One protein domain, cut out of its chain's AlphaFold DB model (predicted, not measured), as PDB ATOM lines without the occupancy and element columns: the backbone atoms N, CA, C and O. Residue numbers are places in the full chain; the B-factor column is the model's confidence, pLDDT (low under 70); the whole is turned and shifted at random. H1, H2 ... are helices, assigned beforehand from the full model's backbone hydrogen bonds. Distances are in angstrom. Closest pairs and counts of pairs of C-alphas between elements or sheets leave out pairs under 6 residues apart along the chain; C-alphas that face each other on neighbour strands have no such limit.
ATOM      1  N   GLU A   4     -22.295  42.089 -25.551       73.00
ATOM      2  CA  GLU A   4     -20.862  41.818 -25.674       73.00
ATOM      3  C   GLU A   4     -20.562  40.715 -26.693       73.00
ATOM      4  O   GLU A   4     -19.668  40.867 -27.521       73.00
ATOM      5  N   GLU A   5     -21.331  39.623 -26.674       74.38
ATOM      6  CA  GLU A   5     -21.200  38.547 -27.665       74.38
ATOM      7  C   GLU A   5     -21.526  39.048 -29.072       74.38
ATOM      8  O   GLU A   5     -20.886  38.641 -30.037       74.38
ATOM      9  N   ARG A   6     -22.477  39.979 -29.187       71.94
ATOM     10  CA  ARG A   6     -22.836  40.599 -30.462       71.94
ATOM     11  C   ARG A   6     -21.680  41.406 -31.052       71.94
ATOM     12  O   ARG A   6     -21.419  41.270 -32.235       71.94
ATOM     13  N   LEU A   7     -20.962  42.177 -30.235       70.62
ATOM     14  CA  LEU A   7     -19.804  42.975 -30.670       70.62
ATOM     15  C   LEU A   7     -18.560  42.138 -31.015       70.62
ATOM     16  O   LEU A   7     -17.585  42.664 -31.538       70.62
ATOM     17  N   ARG A   8     -18.552  40.846 -30.671       78.50
ATOM     18  CA  ARG A   8     -17.462  39.916 -31.010       78.50
ATOM     19  C   ARG A   8     -17.837  38.956 -32.137       78.50
ATOM     20  O   ARG A   8     -17.010  38.144 -32.539       78.50
ATOM     21  N   CYS A   9     -19.081  39.011 -32.604       82.31
ATOM     22  CA  CYS A   9     -19.590  38.113 -33.624       82.31
ATOM     23  C   CYS A   9     -19.219  38.639 -35.010       82.31
ATOM     24  O   CYS A   9     -19.534  39.780 -35.333       82.31
ATOM     25  N   ILE A  10     -18.589  37.797 -35.825       85.69
ATOM     26  CA  ILE A  10     -18.339  38.074 -37.239       85.69
ATOM     27  C   ILE A  10     -19.222  37.131 -38.050       85.69
ATOM     28  O   ILE A  10     -19.197  35.915 -37.853       85.69
ATOM     29  N   VAL A  11     -20.010  37.700 -38.951       85.56
ATOM     30  CA  VAL A  11     -20.869  36.980 -39.883       85.56
ATOM     31  C   VAL A  11     -20.203  36.979 -41.247       85.56
ATOM     32  O   VAL A  11     -19.878  38.029 -41.794       85.56
ATOM     33  N   VAL A  12     -20.028  35.786 -41.804       84.69
ATOM     34  CA  VAL A  12     -19.486  35.596 -43.147       84.69
ATOM     35  C   VAL A  12     -20.623  35.192 -44.069       84.69
ATOM     36  O   VAL A  12     -21.283  34.178 -43.845       84.69
ATOM     37  N   VAL A  13     -20.863  35.999 -45.096       83.31
ATOM     38  CA  VAL A  13     -21.860  35.748 -46.133       83.31
ATOM     39  C   VAL A  13     -21.095  35.468 -47.425       83.31
ATOM     40  O   VAL A  13     -20.752  36.410 -48.126       83.31
ATOM     41  N   PRO A  14     -20.752  34.209 -47.746       79.31
ATOM     42  CA  PRO A  14     -20.124  33.912 -49.026       79.31
ATOM     43  C   PRO A  14     -21.118  34.183 -50.157       79.31
ATOM     44  O   PRO A  14     -22.291  33.795 -50.084       79.31
ATOM     45  N   SER A  15     -20.663  34.851 -51.211       75.12
ATOM     46  CA  SER A  15     -21.498  35.150 -52.373       75.12
ATOM     47  C   SER A  15     -20.741  34.957 -53.686       75.12
ATOM     48  O   SER A  15     -19.517  34.841 -53.737       75.12
ATOM     49  N   THR A  16     -21.485  34.856 -54.786       72.31
ATOM     50  CA  THR A  16     -20.926  35.095 -56.118       72.31
ATOM     51  C   THR A  16     -21.193  36.551 -56.491       72.31
ATOM     52  O   THR A  16     -22.253  37.071 -56.152       72.31
ATOM     53  N   HIS A  17     -20.258  37.172 -57.220       55.81
ATOM     54  CA  HIS A  17     -20.166  38.601 -57.588       55.81
ATOM     55  C   HIS A  17     -21.468  39.264 -58.129       55.81
ATOM     56  O   HIS A  17     -21.529  40.481 -58.290       55.81
ATOM     57  N   GLN A  18     -22.532  38.500 -58.430       48.47
ATOM     58  CA  GLN A  18     -23.846  39.007 -58.869       48.47
ATOM     59  C   GLN A  18     -25.064  38.281 -58.251       48.47
ATOM     60  O   GLN A  18     -26.173  38.345 -58.789       48.47
ATOM     61  N   ALA A  19     -24.909  37.562 -57.136       56.38
ATOM     62  CA  ALA A  19     -26.028  36.864 -56.508       56.38
ATOM     63  C   ALA A  19     -26.881  37.810 -55.647       56.38
ATOM     64  O   ALA A  19     -26.533  38.120 -54.511       56.38
ATOM     65  N   ALA A  20     -28.075  38.162 -56.135       54.66
ATOM     66  CA  ALA A  20     -29.067  38.955 -55.394       54.66
ATOM     67  C   ALA A  20     -29.405  38.395 -53.990       54.66
ATOM     68  O   ALA A  20     -29.779  39.142 -53.090       54.66
ATOM     69  N   ALA A  21     -29.262  37.082 -53.778       58.06
ATOM     70  CA  ALA A  21     -29.476  36.449 -52.475       58.06
ATOM     71  C   ALA A  21     -28.371  36.771 -51.446       58.06
ATOM     72  O   ALA A  21     -28.663  36.888 -50.251       58.06
ATOM     73  N   GLY A  22     -27.124  36.944 -51.901       57.50
ATOM     74  CA  GLY A  22     -26.009  37.381 -51.057       57.50
ATOM     75  C   GLY A  22     -26.227  38.808 -50.563       57.50
ATOM     76  O   GLY A  22     -26.103  39.073 -49.370       57.50
ATOM     77  N   GLU A  23     -26.705  39.681 -51.450       65.81
ATOM     78  CA  GLU A  23     -27.013  41.083 -51.143       65.81
ATOM     79  C   GLU A  23     -28.132  41.248 -50.104       65.81
ATOM     80  O   GLU A  23     -28.013  42.060 -49.186       65.81
ATOM     81  N   ILE A  24     -29.199  40.439 -50.172       75.06
ATOM     82  CA  ILE A  24     -30.284  40.477 -49.171       75.06
ATOM     83  C   ILE A  24     -29.782  39.997 -47.805       75.06
ATOM     84  O   ILE A  24     -30.107  40.591 -46.776       75.06
ATOM     85  N   THR A  25     -28.984  38.928 -47.786       78.12
ATOM     86  CA  THR A  25     -28.446  38.350 -46.547       78.12
ATOM     87  C   THR A  25     -27.465  39.316 -45.881       78.12
ATOM     88  O   THR A  25     -27.582  39.589 -44.687       78.12
ATOM     89  N   LYS A  26     -26.561  39.906 -46.666       79.69
ATOM     90  CA  LYS A  26     -25.659  40.979 -46.238       79.69
ATOM     91  C   LYS A  26     -26.445  42.163 -45.675       79.69
ATOM     92  O   LYS A  26     -26.215  42.553 -44.534       79.69
ATOM     93  N   SER A  27     -27.430  42.669 -46.418       78.00
ATOM     94  CA  SER A  27     -28.285  43.788 -45.993       78.00
ATOM     95  C   SER A  27     -29.006  43.512 -44.672       78.00
ATOM     96  O   SER A  27     -29.090  44.388 -43.809       78.00
ATOM     97  N   TYR A  28     -29.502  42.284 -44.479       83.25
ATOM     98  CA  TYR A  28     -30.133  41.874 -43.226       83.25
ATOM     99  C   TYR A  28     -29.162  41.971 -42.045       83.25
ATOM    100  O   TYR A  28     -29.512  42.543 -41.011       83.25
ATOM    101  N   PHE A  29     -27.945  41.442 -42.191       82.44
ATOM    102  CA  PHE A  29     -26.965  41.459 -41.108       82.44
ATOM    103  C   PHE A  29     -26.382  42.847 -40.853       82.44
ATOM    104  O   PHE A  29     -26.226  43.208 -39.691       82.44
ATOM    105  N   LEU A  30     -26.169  43.665 -41.886       80.94
ATOM    106  CA  LEU A  30     -25.787  45.069 -41.713       80.94
ATOM    107  C   LEU A  30     -26.834  45.813 -40.873       80.94
ATOM    108  O   LEU A  30     -26.504  46.427 -39.857       80.94
ATOM    109  N   HIS A  31     -28.122  45.651 -41.198       81.94
ATOM    110  CA  HIS A  31     -29.195  46.217 -40.381       81.94
ATOM    111  C   HIS A  31     -29.216  45.630 -38.963       81.94
ATOM    112  O   HIS A  31     -29.384  46.363 -37.987       81.94
ATOM    113  N   TYR A  32     -28.994  44.319 -38.824       82.50
ATOM    114  CA  TYR A  32     -28.915  43.661 -37.523       82.50
ATOM    115  C   TYR A  32     -27.790  44.231 -36.659       82.50
ATOM    116  O   TYR A  32     -28.009  44.419 -35.469       82.50
ATOM    117  N   PHE A  33     -26.621  44.544 -37.219       78.06
ATOM    118  CA  PHE A  33     -25.493  45.143 -36.498       78.06
ATOM    119  C   PHE A  33     -25.561  46.672 -36.392       78.06
ATOM    120  O   PHE A  33     -24.761  47.252 -35.661       78.06
ATOM    121  N   ASN A  34     -26.579  47.308 -36.981       77.12
ATOM    122  CA  ASN A  34     -26.702  48.765 -37.094       77.12
ATOM    123  C   ASN A  34     -25.518  49.391 -37.861       77.12
ATOM    124  O   ASN A  34     -25.070  50.496 -37.553       77.12
ATOM    125  N   GLU A  35     -25.022  48.656 -38.852       75.44
ATOM    126  CA  GLU A  35     -24.008  49.074 -39.811       75.44
ATOM    127  C   GLU A  35     -24.699  49.553 -41.090       75.44
ATOM    128  O   GLU A  35     -25.721  49.010 -41.514       75.44
ATOM    129  N   THR A  36     -24.161  50.599 -41.705       65.25
ATOM    130  CA  THR A  36     -24.616  51.059 -43.020       65.25
ATOM    131  C   THR A  36     -23.788  50.405 -44.108       65.25
ATOM    132  O   THR A  36     -22.603  50.162 -43.920       65.25
ATOM    133  N   GLU A  37     -24.372  50.166 -45.274       58.88
ATOM    134  CA  GLU A  37     -23.569  49.822 -46.439       58.88
ATOM    135  C   GLU A  37     -22.749  51.058 -46.838       58.88
ATOM    136  O   GLU A  37     -23.314  52.098 -47.183       58.88
ATOM    137  N   SER A  38     -21.424  50.994 -46.710       53.66
ATOM    138  CA  SER A  38     -20.536  52.064 -47.158       53.66
ATOM    139  C   SER A  38     -19.719  51.607 -48.361       53.66
ATOM    140  O   SER A  38     -19.460  50.420 -48.560       53.66
ATOM    141  N   VAL A  39     -19.354  52.567 -49.210       44.38
ATOM    142  CA  VAL A  39     -18.459  52.328 -50.341       44.38
ATOM    143  C   VAL A  39     -17.027  52.326 -49.804       44.38
ATOM    144  O   VAL A  39     -16.510  53.372 -49.407       44.38
ATOM    145  N   GLY A  40     -16.401  51.150 -49.783       51.72
ATOM    146  CA  GLY A  40     -15.026  50.933 -49.320       51.72
ATOM    147  C   GLY A  40     -14.930  50.176 -47.991       51.72
ATOM    148  O   GLY A  40     -15.928  49.741 -47.432       51.72
ATOM    149  N   ALA A  41     -13.703  50.035 -47.475       49.25
ATOM    150  CA  ALA A  41     -13.375  49.268 -46.260       49.25
ATOM    151  C   ALA A  41     -14.152  49.685 -44.996       49.25
ATOM    152  O   ALA A  41     -14.216  48.953 -44.016       49.25
ATOM    153  N   SER A  42     -14.722  50.884 -45.003       47.72
ATOM    154  CA  SER A  42     -15.261  51.579 -43.843       47.72
ATOM    155  C   SER A  42     -16.658  51.100 -43.444       47.72
ATOM    156  O   SER A  42     -17.518  51.955 -43.313       47.72
ATOM    157  N   CYS A  43     -16.933  49.799 -43.336       54.81
ATOM    158  CA  CYS A  43     -18.147  49.233 -42.704       54.81
ATOM    159  C   CYS A  43     -18.121  47.698 -42.587       54.81
ATOM    160  O   CYS A  43     -19.104  47.112 -42.146       54.81
ATOM    161  N   GLU A  44     -17.018  47.028 -42.930       64.12
ATOM    162  CA  GLU A  44     -16.876  45.579 -42.740       64.12
ATOM    163  C   GLU A  44     -16.461  45.269 -41.297       64.12
ATOM    164  O   GLU A  44     -15.439  44.646 -41.041       64.12
ATOM    165  N   ASP A  45     -17.203  45.786 -40.319       73.31
ATOM    166  CA  ASP A  45     -16.848  45.625 -38.909       73.31
ATOM    167  C   ASP A  45     -17.240  44.235 -38.392       73.31
ATOM    168  O   ASP A  45     -16.440  43.594 -37.702       73.31
ATOM    169  N   HIS A  46     -18.447  43.778 -38.734       80.12
ATOM    170  CA  HIS A  46     -18.977  42.481 -38.307       80.12
ATOM    171  C   HIS A  46     -19.476  41.619 -39.472       80.12
ATOM    172  O   HIS A  46     -19.665  40.421 -39.281       80.12
ATOM    173  N   VAL A  47     -19.683  42.178 -40.669       83.94
ATOM    174  CA  VAL A  47     -20.177  41.432 -41.837       83.94
ATOM    175  C   VAL A  47     -19.100  41.367 -42.919       83.94
ATOM    176  O   VAL A  47     -18.715  42.392 -43.472       83.94
ATOM    177  N   LEU A  48     -18.637  40.156 -43.238       82.94
ATOM    178  CA  LEU A  48     -17.685  39.884 -44.318       82.94
ATOM    179  C   LEU A  48     -18.406  39.220 -45.489       82.94
ATOM    180  O   LEU A  48     -19.143  38.254 -45.295       82.94
ATOM    181  N   ASN A  49     -18.153  39.701 -46.705       79.44
ATOM    182  CA  ASN A  49     -18.748  39.163 -47.929       79.44
ATOM    183  C   ASN A  49     -17.655  38.663 -48.890       79.44
ATOM    184  O   ASN A  49     -17.393  39.316 -49.898       79.44
ATOM    185  N   PRO A  50     -16.950  37.557 -48.572       77.06
ATOM    186  CA  PRO A  50     -15.952  37.008 -49.476       77.06
ATOM    187  C   PRO A  50     -16.628  36.465 -50.733       77.06
ATOM    188  O   PRO A  50     -17.554  35.652 -50.671       77.06
ATOM    189  N   GLU A  51     -16.138  36.901 -51.886       76.62
ATOM    190  CA  GLU A  51     -16.650  36.447 -53.170       76.62
ATOM    191  C   GLU A  51     -15.910  35.203 -53.659       76.62
ATOM    192  O   GLU A  51     -14.685  35.118 -53.586       76.62
ATOM    193  N   GLY A  52     -16.655  34.228 -54.183       78.69
ATOM    194  CA  GLY A  52     -16.080  33.039 -54.821       78.69
ATOM    195  C   GLY A  52     -15.434  32.024 -53.869       78.69
ATOM    196  O   GLY A  52     -14.993  30.977 -54.335       78.69
ATOM    197  N   VAL A  53     -15.433  32.289 -52.561       79.38
ATOM    198  CA  VAL A  53     -14.928  31.388 -51.517       79.38
ATOM    199  C   VAL A  53     -16.104  30.669 -50.863       79.38
ATOM    200  O   VAL A  53     -17.022  31.306 -50.354       79.38
ATOM    201  N   TRP A  54     -16.074  29.338 -50.870       81.56
ATOM    202  CA  TRP A  54     -17.141  28.496 -50.306       81.56
ATOM    203  C   TRP A  54     -16.620  27.424 -49.351       81.56
ATOM    204  O   TRP A  54     -17.409  26.817 -48.629       81.56
ATOM    205  N   ASP A  55     -15.307  27.186 -49.349       89.25
ATOM    206  CA  ASP A  55     -14.670  26.256 -48.429       89.25
ATOM    207  C   ASP A  55     -14.586  26.863 -47.022       89.25
ATOM    208  O   ASP A  55     -14.188  28.011 -46.839       89.25
ATOM    209  N   GLU A  56     -14.959  26.082 -46.013       87.06
ATOM    210  CA  GLU A  56     -15.007  26.545 -44.627       87.06
ATOM    211  C   GLU A  56     -13.630  26.980 -44.101       87.06
ATOM    212  O   GLU A  56     -13.537  27.987 -43.397       87.06
ATOM    213  N   GLN A  57     -12.553  26.264 -44.443       88.44
ATOM    214  CA  GLN A  57     -11.207  26.630 -43.998       88.44
ATOM    215  C   GLN A  57     -10.741  27.921 -44.664       88.44
ATOM    216  O   GLN A  57     -10.144  28.775 -44.002       88.44
ATOM    217  N   GLU A  58     -11.053  28.097 -45.946       83.56
ATOM    218  CA  GLU A  58     -10.780  29.348 -46.648       83.56
ATOM    219  C   GLU A  58     -11.580  30.508 -46.037       83.56
ATOM    220  O   GLU A  58     -11.005  31.560 -45.754       83.56
ATOM    221  N   LEU A  59     -12.863  30.315 -45.718       86.19
ATOM    222  CA  LEU A  59     -13.681  31.331 -45.045       86.19
ATOM    223  C   LEU A  59     -13.130  31.688 -43.657       86.19
ATOM    224  O   LEU A  59     -13.031  32.869 -43.317       86.19
ATOM    225  N   LEU A  60     -12.702  30.699 -42.870       88.06
ATOM    226  CA  LEU A  60     -12.038  30.937 -41.585       88.06
ATOM    227  C   LEU A  60     -10.737  31.725 -41.759       88.06
ATOM    228  O   LEU A  60     -10.457  32.626 -40.967       88.06
ATOM    229  N   SER A  61      -9.961  31.436 -42.806       88.06
ATOM    230  CA  SER A  61      -8.738  32.183 -43.105       88.06
ATOM    231  C   SER A  61      -9.028  33.658 -43.404       88.06
ATOM    232  O   SER A  61      -8.301  34.531 -42.924       88.06
ATOM    233  N   VAL A  62     -10.132  33.951 -44.105       85.50
ATOM    234  CA  VAL A  62     -10.585  35.322 -44.379       85.50
ATOM    235  C   VAL A  62     -10.928  36.043 -43.078       85.50
ATOM    236  O   VAL A  62     -10.481  37.171 -42.877       85.50
ATOM    237  N   VAL A  63     -11.655  35.387 -42.167       87.62
ATOM    238  CA  VAL A  63     -12.002  35.962 -40.856       87.62
ATOM    239  C   VAL A  63     -10.750  36.258 -40.035       87.62
ATOM    240  O   VAL A  63     -10.598  37.363 -39.515       87.62
ATOM    241  N   VAL A  64      -9.828  35.297 -39.934       88.75
ATOM    242  CA  VAL A  64      -8.585  35.468 -39.169       88.75
ATOM    243  C   VAL A  64      -7.754  36.609 -39.747       88.75
ATOM    244  O   VAL A  64      -7.302  37.470 -38.992       88.75
ATOM    245  N   ARG A  65      -7.592  36.656 -41.075       86.81
ATOM    246  CA  ARG A  65      -6.870  37.741 -41.750       86.81
ATOM    247  C   ARG A  65      -7.510  39.091 -41.448       86.81
ATOM    248  O   ARG A  65      -6.815  39.996 -41.006       86.81
ATOM    249  N   HIS A  66      -8.829  39.196 -41.593       86.00
ATOM    250  CA  HIS A  66      -9.572  40.415 -41.287       86.00
ATOM    251  C   HIS A  66      -9.335  40.900 -39.843       86.00
ATOM    252  O   HIS A  66      -9.053  42.077 -39.615       86.00
ATOM    253  N   MET A  67      -9.383  39.997 -38.858       86.81
ATOM    254  CA  MET A  67      -9.119  40.340 -37.456       86.81
ATOM    255  C   MET A  67      -7.684  40.831 -37.230       86.81
ATOM    256  O   MET A  67      -7.466  41.804 -36.502       86.81
ATOM    257  N   VAL A  68      -6.703  40.161 -37.843       87.81
ATOM    258  CA  VAL A  68      -5.284  40.518 -37.730       87.81
ATOM    259  C   VAL A  68      -5.017  41.871 -38.384       87.81
ATOM    260  O   VAL A  68      -4.439  42.740 -37.733       87.81
ATOM    261  N   ASP A  69      -5.498  42.090 -39.606       84.81
ATOM    262  CA  ASP A  69      -5.316  43.341 -40.347       84.81
ATOM    263  C   ASP A  69      -5.912  44.527 -39.584       84.81
ATOM    264  O   ASP A  69      -5.272  45.570 -39.452       84.81
ATOM    265  N   ARG A  70      -7.096  44.353 -38.983       86.12
ATOM    266  CA  ARG A  70      -7.707  45.394 -38.146       86.12
ATOM    267  C   ARG A  70      -6.928  45.657 -36.872       86.12
ATOM    268  O   ARG A  70      -6.768  46.815 -36.480       86.12
ATOM    269  N   SER A  71      -6.427  44.606 -36.225       86.00
ATOM    270  CA  SER A  71      -5.583  44.760 -35.042       86.00
ATOM    271  C   SER A  71      -4.302  45.523 -35.380       86.00
ATOM    272  O   SER A  71      -3.950  46.455 -34.664       86.00
ATOM    273  N   ILE A  72      -3.624  45.172 -36.475       87.50
ATOM    274  CA  ILE A  72      -2.403  45.851 -36.928       87.50
ATOM    275  C   ILE A  72      -2.725  47.299 -37.318       87.50
ATOM    276  O   ILE A  72      -2.080  48.221 -36.819       87.50
ATOM    277  N   GLY A  73      -3.765  47.517 -38.126       86.06
ATOM    278  CA  GLY A  73      -4.254  48.839 -38.518       86.06
ATOM    279  C   GLY A  73      -4.453  49.760 -37.313       86.06
ATOM    280  O   GLY A  73      -3.893  50.857 -37.233       86.06
ATOM    281  N   LYS A  74      -5.174  49.265 -36.306       86.81
ATOM    282  CA  LYS A  74      -5.432  49.998 -35.069       86.81
ATOM    283  C   LYS A  74      -4.168  50.235 -34.244       86.81
ATOM    284  O   LYS A  74      -3.976  51.347 -33.759       86.81
ATOM    285  N   THR A  75      -3.317  49.224 -34.069       89.31
ATOM    286  CA  THR A  75      -2.109  49.323 -33.234       89.31
ATOM    287  C   THR A  75      -1.064  50.262 -33.830       89.31
ATOM    288  O   THR A  75      -0.456  51.028 -33.087       89.31
ATOM    289  N   PHE A  76      -0.851  50.221 -35.145       88.44
ATOM    290  CA  PHE A  76       0.218  50.981 -35.795       88.44
ATOM    291  C   PHE A  76      -0.242  52.335 -36.344       88.44
ATOM    292  O   PHE A  76       0.543  53.281 -36.341       88.44
ATOM    293  N   PHE A  77      -1.498  52.453 -36.786       86.94
ATOM    294  CA  PHE A  77      -1.996  53.649 -37.479       86.94
ATOM    295  C   PHE A  77      -3.168  54.333 -36.767       86.94
ATOM    296  O   PHE A  77      -3.598  55.400 -37.198       86.94
ATOM    297  N   GLY A  78      -3.703  53.739 -35.694       86.38
ATOM    298  CA  GLY A  78      -4.906  54.237 -35.019       86.38
ATOM    299  C   GLY A  78      -6.196  54.065 -35.831       86.38
ATOM    300  O   GLY A  78      -7.240  54.555 -35.409       86.38
ATOM    301  N   ASP A  79      -6.139  53.366 -36.967       82.94
ATOM    302  CA  ASP A  79      -7.246  53.167 -37.907       82.94
ATOM    303  C   ASP A  79      -7.304  51.688 -38.321       82.94
ATOM    304  O   ASP A  79      -6.446  51.200 -39.060       82.94
ATOM    305  N   SER A  80      -8.330  50.975 -37.845       82.31
ATOM    306  CA  SER A  80      -8.540  49.547 -38.119       82.31
ATOM    307  C   SER A  80      -8.671  49.231 -39.612       82.31
ATOM    308  O   SER A  80      -8.378  48.116 -40.020       82.31
ATOM    309  N   PHE A  81      -9.084  50.187 -40.441       79.00
ATOM    310  CA  PHE A  81      -9.324  49.963 -41.868       79.00
ATOM    311  C   PHE A  81      -8.175  50.436 -42.750       79.00
ATOM    312  O   PHE A  81      -8.253  50.337 -43.977       79.00
ATOM    313  N   ARG A  82      -7.093  50.945 -42.147       79.75
ATOM    314  CA  ARG A  82      -5.973  51.520 -42.890       79.75
ATOM    315  C   ARG A  82      -5.373  50.534 -43.885       79.75
ATOM    316  O   ARG A  82      -5.211  50.887 -45.046       79.75
ATOM    317  N   MET A  83      -5.090  49.309 -43.445       77.62
ATOM    318  CA  MET A  83      -4.459  48.291 -44.293       77.62
ATOM    319  C   MET A  83      -5.368  47.863 -45.444       77.62
ATOM    320  O   MET A  83      -4.912  47.764 -46.577       77.62
ATOM    321  N   GLN A  84      -6.660  47.675 -45.173       71.69
ATOM    322  CA  GLN A  84      -7.636  47.321 -46.200       71.69
ATOM    323  C   GLN A  84      -7.776  48.434 -47.247       71.69
ATOM    324  O   GLN A  84      -7.789  48.157 -48.444       71.69
ATOM    325  N   ARG A  85      -7.822  49.701 -46.814       74.62
ATOM    326  CA  ARG A  85      -7.850  50.854 -47.724       74.62
ATOM    327  C   ARG A  85      -6.568  50.967 -48.546       74.62
ATOM    328  O   ARG A  85      -6.660  51.237 -49.737       74.62
ATOM    329  N   ASP A  86      -5.408  50.744 -47.934       72.44
ATOM    330  CA  ASP A  86      -4.124  50.814 -48.632       72.44
ATOM    331  C   ASP A  86      -4.027  49.701 -49.696       72.44
ATOM    332  O   ASP A  86      -3.683  49.988 -50.839       72.44
ATOM    333  N   VAL A  87      -4.440  48.465 -49.388       67.88
ATOM    334  CA  VAL A  87      -4.494  47.364 -50.374       67.88
ATOM    335  C   VAL A  87      -5.452  47.677 -51.523       67.88
ATOM    336  O   VAL A  87      -5.088  47.473 -52.679       67.88
ATOM    337  N   LEU A  88      -6.648  48.200 -51.236       62.62
ATOM    338  CA  LEU A  88      -7.600  48.592 -52.280       62.62
ATOM    339  C   LEU A  88      -7.043  49.728 -53.149       62.62
ATOM    340  O   LEU A  88      -7.111  49.634 -54.367       62.62
ATOM    341  N   SER A  89      -6.393  50.732 -52.550       61.47
ATOM    342  CA  SER A  89      -5.751  51.815 -53.312       61.47
ATOM    343  C   SER A  89      -4.590  51.336 -54.182       61.47
ATOM    344  O   SER A  89      -4.375  51.866 -55.262       61.47
ATOM    345  N   VAL A  90      -3.861  50.312 -53.729       56.59
ATOM    346  CA  VAL A  90      -2.755  49.708 -54.481       56.59
ATOM    347  C   VAL A  90      -3.280  48.793 -55.587       56.59
ATOM    348  O   VAL A  90      -2.617  48.658 -56.601       56.59
ATOM    349  N   SER A  91      -4.466  48.198 -55.425       50.38
ATOM    350  CA  SER A  91      -5.102  47.336 -56.434       50.38
ATOM    351  C   SER A  91      -5.651  48.117 -57.633       50.38
ATOM    352  O   SER A  91      -5.765  47.552 -58.719       50.38
ATOM    353  N   ASP A  92      -5.954  49.403 -57.441       48.09
ATOM    354  CA  ASP A  92      -6.336  50.326 -58.515       48.09
ATOM    355  C   ASP A  92      -5.121  50.868 -59.291       48.09
ATOM    356  O   ASP A  92      -5.269  51.342 -60.419       48.09
ATOM    357  N   ASP A  93      -3.917  50.763 -58.719       46.91
ATOM    358  CA  ASP A  93      -2.665  51.150 -59.361       46.91
ATOM    359  C   ASP A  93      -1.953  49.923 -59.956       46.91
ATOM    360  O   ASP A  93      -1.781  48.877 -59.334       46.91
ATOM    361  N   GLU A  94      -1.429  50.083 -61.168       51.38
ATOM    362  CA  GLU A  94      -0.668  49.111 -61.979       51.38
ATOM    363  C   GLU A  94       0.589  48.514 -61.277       51.38
ATOM    364  O   GLU A  94       1.321  47.704 -61.845       51.38
ATOM    365  N   SER A  95       0.834  48.878 -60.014       51.47
ATOM    366  CA  SER A  95       2.021  48.584 -59.201       51.47
ATOM    367  C   SER A  95       2.020  47.195 -58.540       51.47
ATOM    368  O   SER A  95       3.076  46.695 -58.149       51.47
ATOM    369  N   VAL A  96       0.867  46.518 -58.420       53.03
ATOM    370  CA  VAL A  96       0.800  45.166 -57.808       53.03
ATOM    371  C   VAL A  96       1.452  44.103 -58.696       53.03
ATOM    372  O   VAL A  96       1.995  43.112 -58.203       53.03
ATOM    373  N   ALA A  97       1.455  44.330 -60.012       52.91
ATOM    374  CA  ALA A  97       2.074  43.434 -60.980       52.91
ATOM    375  C   ALA A  97       3.598  43.323 -60.788       52.91
ATOM    376  O   ALA A  97       4.172  42.274 -61.074       52.91
ATOM    377  N   GLU A  98       4.249  44.367 -60.271       52.03
ATOM    378  CA  GLU A  98       5.703  44.411 -60.072       52.03
ATOM    379  C   GLU A  98       6.134  43.695 -58.775       52.03
ATOM    380  O   GLU A  98       7.154  43.005 -58.733       52.03
ATOM    381  N   LEU A  99       5.305  43.760 -57.726       48.84
ATOM    382  CA  LEU A  99       5.542  43.078 -56.443       48.84
ATOM    383  C   LEU A  99       5.380  41.549 -56.529       48.84
ATOM    384  O   LEU A  99       6.107  40.809 -55.861       48.84
ATOM    385  N   LEU A 100       4.473  41.062 -57.381       53.09
ATOM    386  CA  LEU A 100       4.252  39.624 -57.594       53.09
ATOM    387  C   LEU A 100       5.326  38.976 -58.490       53.09
ATOM    388  O   LEU A 100       5.628  37.790 -58.349       53.09
ATOM    389  N   GLN A 101       5.972  39.747 -59.368       49.56
ATOM    390  CA  GLN A 101       7.072  39.241 -60.204       49.56
ATOM    391  C   GLN A 101       8.349  38.972 -59.388       49.56
ATOM    392  O   GLN A 101       9.061  38.002 -59.648       49.56
ATOM    393  N   ASN A 102       8.596  39.759 -58.339       51.25
ATOM    394  CA  ASN A 102       9.805  39.634 -57.518       51.25
ATOM    395  C   ASN A 102       9.753  38.502 -56.479       51.25
ATOM    396  O   ASN A 102      10.786  38.134 -55.928       51.25
ATOM    397  N   THR A 103       8.581  37.918 -56.223       48.47
ATOM    398  CA  THR A 103       8.419  36.793 -55.282       48.47
ATOM    399  C   THR A 103       8.459  35.419 -55.954       48.47
ATOM    400  O   THR A 103       8.544  34.411 -55.260       48.47
TER     401      THR A 103
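What this domain is: This is residues 4 to 103 of the 106 residues of the protein "Hypothetical protein" of Vannella sp. CB-2014 (UniProt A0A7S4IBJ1). Two helices, H2 and the much longer H3, stand on the two sides of a core of extended chain, where residues 11 to 12 pair with residues 47 to 48 between them. H4 folds back from the far end of H3 as the second arm of a V, and residues 89 to 95, of which 89 to 91 belong to H4, and residues 97 to 103, of which 97 to 101 belong to the small helix H5, stick out as a loose tail; the short H1 lies at the opposite end of the long axis. The printed part has 100 residues with five named helices, H1 to H5 in order, and no named strand, and its class is all helix, with 56 residues in the helices. It is only just compact, close to loose, with a radius of gyration of the C-alphas of 14.7 A and spans of 42 by 32 by 27 A.

Where its parts are: Find C-alpha 4 at (-20.862, 41.818, -25.674), where H1 begins, residues 4 to 7. Read on to H2, residues 20 to 33, 20.2 A from first to last C-alpha. H3, residues 56 to 77, is the longest helix: start at C-alpha 56, (-15.007, 26.545, -44.627), and go 30.9 A to C-alpha 77. Then come H4, residues 82 to 91, 14.2 A long, and H5, residues 96 to 101, which ends at C-alpha 101, (7.072, 39.241, -60.204).

How they stand to each other: Begin at H1 and H2, which are apart, but only just: their closest C-alphas are 8.0 A apart. Look next at residues 11 to 12 and 47 to 48, which pair in parallel as strands do. H2 and H3 are apart. H3 touches H4 with residues 69 to 74 alone; the closest C-alphas, of Gly 73 and Arg 82, are 5.4 A apart. These two helices run opposite ways at a steep tilt of 69 degrees, only just short of about perpendicular. H4 and H5 are close but not clearly touching, with the C-alphas of Val 90 and Val 96 closest at 6.7 A, and stand about perpendicular at 79 degrees. H3 and H5 are apart. In H2, H3 and H4 every O i to N i+4 pair is within hydrogen-bond range; in H5 1 of 2 is, and H1 is too short for such a pair.

The domain as a whole: The C-alphas farthest apart are those of Glu 4 and Gln 101, 44.5 A. The printed part has no cut. The links H1 to H2, 12 residues, and H2 to H3, 22 residues, are long; H3 to H4 and H4 to H5 are tight. The mean pLDDT of the printed part is 72.6; look for values under 70 at residues 17 to 23, 36 to 44 and 87 to 103.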